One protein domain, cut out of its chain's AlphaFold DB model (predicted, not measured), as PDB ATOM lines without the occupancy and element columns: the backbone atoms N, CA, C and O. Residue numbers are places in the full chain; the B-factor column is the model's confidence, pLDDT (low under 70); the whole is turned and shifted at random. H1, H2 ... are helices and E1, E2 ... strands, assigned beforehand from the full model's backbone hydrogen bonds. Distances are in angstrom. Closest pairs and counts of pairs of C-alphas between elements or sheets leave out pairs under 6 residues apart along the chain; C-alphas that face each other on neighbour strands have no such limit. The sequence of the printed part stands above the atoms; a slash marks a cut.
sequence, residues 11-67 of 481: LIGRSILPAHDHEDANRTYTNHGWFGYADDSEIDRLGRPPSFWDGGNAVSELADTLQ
ATOM      1  N   LEU A  11      -8.895  38.339  21.818       84.00
ATOM      2  CA  LEU A  11      -8.188  38.566  20.560       84.00
ATOM      3  C   LEU A  11      -7.434  37.316  20.103       84.00
ATOM      4  O   LEU A  11      -6.704  36.660  20.848       84.00
ATOM      5  N   ILE A  12      -7.625  36.972  18.837       87.56
ATOM      6  CA  ILE A  12      -6.770  36.046  18.106       87.56
ATOM      7  C   ILE A  12      -6.746  36.477  16.650       87.56
ATOM      8  O   ILE A  12      -7.788  36.776  16.076       87.56
ATOM      9  N   GLY A  13      -5.560  36.496  16.057       86.31
ATOM     10  CA  GLY A  13      -5.375  36.946  14.686       86.31
ATOM     11  C   GLY A  13      -4.569  35.957  13.866       86.31
ATOM     12  O   GLY A  13      -3.746  35.199  14.385       86.31
ATOM     13  N   ARG A  14      -4.788  35.999  12.558       87.38
ATOM     14  CA  ARG A  14      -3.874  35.443  11.562       87.38
ATOM     15  C   ARG A  14      -3.305  36.595  10.761       87.38
ATOM     16  O   ARG A  14      -4.004  37.570  10.515       87.38
ATOM     17  N   SER A  15      -2.061  36.457  10.335       84.75
ATOM     18  CA  SER A  15      -1.428  37.416   9.441       84.75
ATOM     19  C   SER A  15      -0.860  36.721   8.220       84.75
ATOM     20  O   SER A  15      -0.431  35.563   8.271       84.75
ATOM     21  N   ILE A  16      -0.885  37.453   7.111       83.81
ATOM     22  CA  ILE A  16      -0.193  37.096   5.884       83.81
ATOM     23  C   ILE A  16       0.704  38.281   5.543       83.81
ATOM     24  O   ILE A  16       0.214  39.325   5.124       83.81
ATOM     25  N   LEU A  17       2.004  38.146   5.787       79.75
ATOM     26  CA  LEU A  17       2.992  39.204   5.566       79.75
ATOM     27  C   LEU A  17       4.063  38.706   4.600       79.75
ATOM     28  O   LEU A  17       4.455  37.550   4.712       79.75
ATOM     29  N   PRO A  18       4.595  39.530   3.686       77.75
ATOM     30  CA  PRO A  18       5.721  39.122   2.856       77.75
ATOM     31  C   PRO A  18       6.894  38.609   3.698       77.75
ATOM     32  O   PRO A  18       7.128  39.079   4.817       77.75
ATOM     33  N   ALA A  19       7.648  37.657   3.148       81.94
ATOM     34  CA  ALA A  19       8.852  37.157   3.798       81.94
ATOM     35  C   ALA A  19       9.812  38.315   4.116       81.94
ATOM     36  O   ALA A  19      10.131  39.126   3.245       81.94
ATOM     37  N   HIS A  20      10.257  38.383   5.367       79.25
ATOM     38  CA  HIS A  20      11.097  39.465   5.869       79.25
ATOM     39  C   HIS A  20      12.054  38.954   6.945       79.25
ATOM     40  O   HIS A  20      11.788  37.965   7.635       79.25
ATOM     41  N   ASP A  21      13.171  39.654   7.092       81.88
ATOM     42  CA  ASP A  21      14.123  39.420   8.166       81.88
ATOM     43  C   ASP A  21      13.772  40.301   9.369       81.88
ATOM     44  O   ASP A  21      13.432  41.475   9.217       81.88
ATOM     45  N   HIS A  22      13.850  39.740  10.577       76.44
ATOM     46  CA  HIS A  22      13.718  40.525  11.804       76.44
ATOM     47  C   HIS A  22      14.942  41.430  11.996       76.44
ATOM     48  O   HIS A  22      16.062  41.009  11.698       76.44
ATOM     49  N   GLU A  23      14.765  42.612  12.595       71.44
ATOM     50  CA  GLU A  23      15.860  43.569  12.849       71.44
ATOM     51  C   GLU A  23      17.024  42.962  13.662       71.44
ATOM     52  O   GLU A  23      18.183  43.323  13.465       71.44
ATOM     53  N   ASP A  24      16.738  41.954  14.495       68.81
ATOM     54  CA  ASP A  24      17.730  41.200  15.286       68.81
ATOM     55  C   ASP A  24      18.477  40.089  14.501       68.81
ATOM     56  O   ASP A  24      19.153  39.240  15.089       68.81
ATOM     57  N   ALA A  25      18.361  40.081  13.168       56.19
ATOM     58  CA  ALA A  25      19.216  39.405  12.179       56.19
ATOM     59  C   ALA A  25      19.388  37.867  12.250       56.19
ATOM     60  O   ALA A  25      20.130  37.307  11.446       56.19
ATOM     61  N   ASN A  26      18.706  37.156  13.152       71.19
ATOM     62  CA  ASN A  26      18.817  35.690  13.280       71.19
ATOM     63  C   ASN A  26      17.526  34.923  12.954       71.19
ATOM     64  O   ASN A  26      17.470  33.707  13.158       71.19
ATOM     65  N   ARG A  27      16.473  35.607  12.500       75.81
ATOM     66  CA  ARG A  27      15.182  34.990  12.177       75.81
ATOM     67  C   ARG A  27      14.613  35.609  10.908       75.81
ATOM     68  O   ARG A  27      14.401  36.816  10.856       75.81
ATOM     69  N   THR A  28      14.348  34.754   9.931       78.25
ATOM     70  CA  THR A  28      13.570  35.080   8.736       78.25
ATOM     71  C   THR A  28      12.169  34.528   8.945       78.25
ATOM     72  O   THR A  28      12.014  33.348   9.275       78.25
ATOM     73  N   TYR A  29      11.159  35.370   8.766       79.19
ATOM     74  CA  TYR A  29       9.761  34.965   8.824       79.19
ATOM     75  C   TYR A  29       9.232  34.718   7.413       79.19
ATOM     76  O   TYR A  29       9.632  35.374   6.451       79.19
ATOM     77  N   THR A  30       8.348  33.733   7.290       78.88
ATOM     78  CA  THR A  30       7.655  33.393   6.043       78.88
ATOM     79  C   THR A  30       6.171  33.711   6.170       78.88
ATOM     80  O   THR A  30       5.693  34.038   7.252       78.88
ATOM     81  N   ASN A  31       5.451  33.626   5.049       76.00
ATOM     82  CA  ASN A  31       4.209  34.357   4.827       76.00
ATOM     83  C   ASN A  31       3.148  34.311   5.936       76.00
ATOM     84  O   ASN A  31       2.486  35.316   6.160       76.00
ATOM     85  N   HIS A  32       2.954  33.179   6.614       83.12
ATOM     86  CA  HIS A  32       1.855  33.011   7.565       83.12
ATOM     87  C   HIS A  32       2.301  33.194   9.016       83.12
ATOM     88  O   HIS A  32       3.223  32.523   9.481       83.12
ATOM     89  N   GLY A  33       1.574  34.037   9.748       80.69
ATOM     90  CA  GLY A  33       1.761  34.271  11.174       80.69
ATOM     91  C   GLY A  33       0.471  34.106  11.977       80.69
ATOM     92  O   GLY A  33      -0.641  34.120  11.443       80.69
ATOM     93  N   TRP A  34       0.637  33.952  13.288       81.94
ATOM     94  CA  TRP A  34      -0.451  33.959  14.260       81.94
ATOM     95  C   TRP A  34      -0.195  35.027  15.316       81.94
ATOM     96  O   TRP A  34       0.925  35.157  15.806       81.94
ATOM     97  N   PHE A  35      -1.259  35.721  15.707       79.00
ATOM     98  CA  PHE A  35      -1.291  36.614  16.858       79.00
ATOM     99  C   PHE A  35      -2.133  35.976  17.960       79.00
ATOM    100  O   PHE A  35      -3.301  35.644  17.749       79.00
ATOM    101  N   GLY A  36      -1.535  35.789  19.131       77.12
ATOM    102  CA  GLY A  36      -2.179  35.202  20.299       77.12
ATOM    103  C   GLY A  36      -1.221  35.156  21.483       77.12
ATOM    104  O   GLY A  36      -0.124  35.714  21.425       77.12
ATOM    105  N   TYR A  37      -1.630  34.486  22.555       79.69
ATOM    106  CA  TYR A  37      -0.812  34.386  23.757       79.69
ATOM    107  C   TYR A  37       0.384  33.451  23.533       79.69
ATOM    108  O   TYR A  37       0.238  32.346  23.009       79.69
ATOM    109  N   ALA A  38       1.576  33.900  23.923       77.06
ATOM    110  CA  ALA A  38       2.810  33.137  23.776       77.06
ATOM    111  C   ALA A  38       2.943  32.092  24.900       77.06
ATOM    112  O   ALA A  38       3.636  32.315  25.891       77.06
ATOM    113  N   ASP A  39       2.262  30.956  24.737       81.25
ATOM    114  CA  ASP A  39       2.366  29.781  25.610       81.25
ATOM    115  C   ASP A  39       2.767  28.552  24.790       81.25
ATOM    116  O   ASP A  39       1.940  27.955  24.098       81.25
ATOM    117  N   ASP A  40       4.043  28.168  24.881       81.88
ATOM    118  CA  ASP A  40       4.616  27.042  24.133       81.88
ATOM    119  C   ASP A  40       3.860  25.724  24.383       81.88
ATOM    120  O   ASP A  40       3.687  24.922  23.465       81.88
ATOM    121  N   SER A  41       3.359  25.504  25.603       78.31
ATOM    122  CA  SER A  41       2.675  24.256  25.961       78.31
ATOM    123  C   SER A  41       1.297  24.132  25.308       78.31
ATOM    124  O   SER A  41       0.903  23.051  24.865       78.31
ATOM    125  N   GLU A  42       0.585  25.252  25.183       80.75
ATOM    126  CA  GLU A  42      -0.697  25.316  24.488       80.75
ATOM    127  C   GLU A  42      -0.521  25.392  22.970       80.75
ATOM    128  O   GLU A  42      -1.331  24.820  22.238       80.75
ATOM    129  N   ILE A  43       0.556  26.017  22.485       83.25
ATOM    130  CA  ILE A  43       0.924  26.017  21.064       83.25
ATOM    131  C   ILE A  43       1.154  24.589  20.572       83.25
ATOM    132  O   ILE A  43       0.587  24.210  19.546       83.25
ATOM    133  N   ASP A  44       1.908  23.778  21.317       83.06
ATOM    134  CA  ASP A  44       2.157  22.374  20.971       83.06
ATOM    135  C   ASP A  44       0.857  21.552  20.919       83.06
ATOM    136  O   ASP A  44       0.707  20.655  20.084       83.06
ATOM    137  N   ARG A  45      -0.115  21.868  21.784       85.56
ATOM    138  CA  ARG A  45      -1.421  21.194  21.840       85.56
ATOM    139  C   ARG A  45      -2.361  21.621  20.713       85.56
ATOM    140  O   ARG A  45      -3.071  20.785  20.156       85.56
ATOM    141  N   LEU A  46      -2.425  22.919  20.431       82.06
ATOM    142  CA  LEU A  46      -3.382  23.522  19.501       82.06
ATOM    143  C   LEU A  46      -2.846  23.608  18.065       82.06
ATOM    144  O   LEU A  46      -3.625  23.846  17.141       82.06
ATOM    145  N   GLY A  47      -1.531  23.471  17.873       82.06
ATOM    146  CA  GLY A  47      -0.847  23.774  16.613       82.06
ATOM    147  C   GLY A  47      -0.845  25.268  16.266       82.06
ATOM    148  O   GLY A  47      -0.573  25.635  15.125       82.06
ATOM    149  N   ARG A  48      -1.206  26.130  17.226       82.88
ATOM    150  CA  ARG A  48      -1.286  27.591  17.102       82.88
ATOM    151  C   ARG A  48      -1.311  28.248  18.485       82.88
ATOM    152  O   ARG A  48      -1.741  27.599  19.435       82.88
ATOM    153  N   PRO A  49      -0.969  29.540  18.597       84.19
ATOM    154  CA  PRO A  49      -1.176  30.294  19.827       84.19
ATOM    155  C   PRO A  49      -2.632  30.220  20.325       84.19
ATOM    156  O   PRO A  49      -3.571  30.317  19.512       84.19
ATOM    157  N   PRO A  50      -2.853  30.038  21.642       84.38
ATOM    158  CA  PRO A  50      -4.163  30.236  22.241       84.38
ATOM    159  C   PRO A  50      -4.607  31.698  22.105       84.38
ATOM    160  O   PRO A  50      -3.807  32.611  21.881       84.38
ATOM    161  N   SER A  51      -5.917  31.916  22.208       84.44
ATOM    162  CA  SER A  51      -6.474  33.268  22.191       84.44
ATOM    163  C   SER A  51      -6.000  34.058  23.403       84.44
ATOM    164  O   SER A  51      -5.869  33.501  24.491       84.44
ATOM    165  N   PHE A  52      -5.757  35.347  23.196       82.75
ATOM    166  CA  PHE A  52      -5.474  36.272  24.277       82.75
ATOM    167  C   PHE A  52      -6.804  36.709  24.895       82.75
ATOM    168  O   PHE A  52      -7.697  37.167  24.178       82.75
ATOM    169  N   TRP A  53      -6.934  36.492  26.198       81.81
ATOM    170  CA  TRP A  53      -8.080  36.872  27.016       81.81
ATOM    171  C   TRP A  53      -7.561  37.777  28.125       81.81
ATOM    172  O   TRP A  53      -6.546  37.452  28.743       81.81
ATOM    173  N   ASP A  54      -8.225  38.901  28.356       70.00
ATOM    174  CA  ASP A  54      -7.918  39.785  29.475       70.00
ATOM    175  C   ASP A  54      -9.178  40.563  29.858       70.00
ATOM    176  O   ASP A  54      -9.710  41.304  29.038       70.00
ATOM    177  N   GLY A  55      -9.627  40.412  31.108       61.25
ATOM    178  CA  GLY A  55     -10.659  41.273  31.701       61.25
ATOM    179  C   GLY A  55     -10.127  42.660  32.106       61.25
ATOM    180  O   GLY A  55     -10.879  43.492  32.613       61.25
ATOM    181  N   GLY A  56      -8.819  42.901  31.941       67.75
ATOM    182  CA  GLY A  56      -8.162  44.204  32.020       67.75
ATOM    183  C   GLY A  56      -8.052  44.918  30.664       67.75
ATOM    184  O   GLY A  56      -8.843  44.701  29.752       67.75
ATOM    185  N   ASN A  57      -7.061  45.806  30.533       75.44
ATOM    186  CA  ASN A  57      -6.900  46.659  29.349       75.44
ATOM    187  C   ASN A  57      -5.924  46.097  28.301       75.44
ATOM    188  O   ASN A  57      -5.800  46.692  27.236       75.44
ATOM    189  N   ALA A  58      -5.203  44.997  28.553       80.06
ATOM    190  CA  ALA A  58      -4.096  44.589  27.683       80.06
ATOM    191  C   ALA A  58      -4.571  44.092  26.310       80.06
ATOM    192  O   ALA A  58      -3.892  44.311  25.308       80.06
ATOM    193  N   VAL A  59      -5.736  43.433  26.240       81.94
ATOM    194  CA  VAL A  59      -6.346  43.053  24.953       81.94
ATOM    195  C   VAL A  59      -6.755  44.298  24.167       81.94
ATOM    196  O   VAL A  59      -6.483  44.359  22.970       81.94
ATOM    197  N   SER A  60      -7.355  45.293  24.826       80.94
ATOM    198  CA  SER A  60      -7.734  46.561  24.193       80.94
ATOM    199  C   SER A  60      -6.512  47.342  23.709       80.94
ATOM    200  O   SER A  60      -6.464  47.715  22.548       80.94
ATOM    201  N   GLU A  61      -5.470  47.483  24.534       84.88
ATOM    202  CA  GLU A  61      -4.213  48.143  24.146       84.88
ATOM    203  C   GLU A  61      -3.550  47.460  22.941       84.88
ATOM    204  O   GLU A  61      -3.002  48.125  22.057       84.88
ATOM    205  N   LEU A  62      -3.601  46.124  22.878       84.25
ATOM    206  CA  LEU A  62      -3.098  45.373  21.732       84.25
ATOM    207  C   LEU A  62      -3.972  45.580  20.488       84.25
ATOM    208  O   LEU A  62      -3.424  45.730  19.398       84.25
ATOM    209  N   ALA A  63      -5.298  45.588  20.634       85.19
ATOM    210  CA  ALA A  63      -6.220  45.854  19.533       85.19
ATOM    211  C   ALA A  63      -6.013  47.266  18.959       85.19
ATOM    212  O   ALA A  63      -5.863  47.395  17.747       85.19
ATOM    213  N   ASP A  64      -5.874  48.279  19.819       85.56
ATOM    214  CA  ASP A  64      -5.560  49.662  19.440       85.56
ATOM    215  C   ASP A  64      -4.201  49.739  18.724       85.56
ATOM    216  O   ASP A  64      -4.053  50.378  17.682       85.56
ATOM    217  N   THR A  65      -3.183  49.045  19.250       86.06
ATOM    218  CA  THR A  65      -1.840  49.005  18.640       86.06
ATOM    219  C   THR A  65      -1.873  48.388  17.243       86.06
ATOM    220  O   THR A  65      -1.161  48.833  16.345       86.06
ATOM    221  N   LEU A  66      -2.689  47.351  17.061       83.75
ATOM    222  CA  LEU A  66      -2.887  46.684  15.780       83.75
ATOM    223  C   LEU A  66      -3.883  47.425  14.872       83.75
ATOM    224  O   LEU A  66      -4.040  47.002  13.729       83.75
ATOM    225  N   GLN A  67      -4.522  48.501  15.355       83.94
ATOM    226  CA  GLN A  67      -5.582  49.244  14.660       83.94
ATOM    227  C   GLN A  67      -6.757  48.338  14.248       83.94
ATOM    228  O   GLN A  67      -7.304  48.444  13.154       83.94
TER     229      GLN A  67
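AT A GLANCE: This is residues 11 to 67 of the 481 residues of an uncharacterized protein of Haloarcula sp. CBA1131 (UniProt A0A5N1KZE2). A two-stranded hairpin, E1 and E2, lies between two short helices, H1 off one side and H2 off the other; its loop, residues 22 to 27, sticks out. The 57 printed residues hold E1, E2, H1, H2 in that order, in a mixed class with under half of the residues in named elements. The sheet is antiparallel. The whole is loose, with a radius of gyration of the C-alphas of 13.0 A and spans of 35 by 29 by 20 A.

HOW THE PARTS SIT: E1, residues 13 to 16, and E2, residues 32 to 35, form an antiparallel hairpin at 156 degrees; N 13 and O 35 are 2.9 A apart, within hydrogen-bond range. Residues 20 to 21 pair with 28 to 29, antiparallel. H1, residues 40 to 46, is apart from E1. H2, residues 58 to 65, is apart from E1, E2 and H1. In H1 and H2 every O i to N i+4 pair is within hydrogen-bond range.

IN THESE COORDINATES: E1 begins at C-alpha 13 (-5.375, 36.946, 14.686) and spans 10.2 A, E2 10.5 A, H1 9.9 A and H2 10.3 A, ending at C-alpha 65 (-1.840, 49.005, 18.640).

THE WHOLE: The C-alphas farthest apart, of Ala 25 and Gly 55, are 35.7 A apart. The printed part has no cut. Links E1 to E2 and H1 to H2 are long; E2 to H1 is tight. Residues 24 to 25 and 55 to 56 have pLDDT under 70.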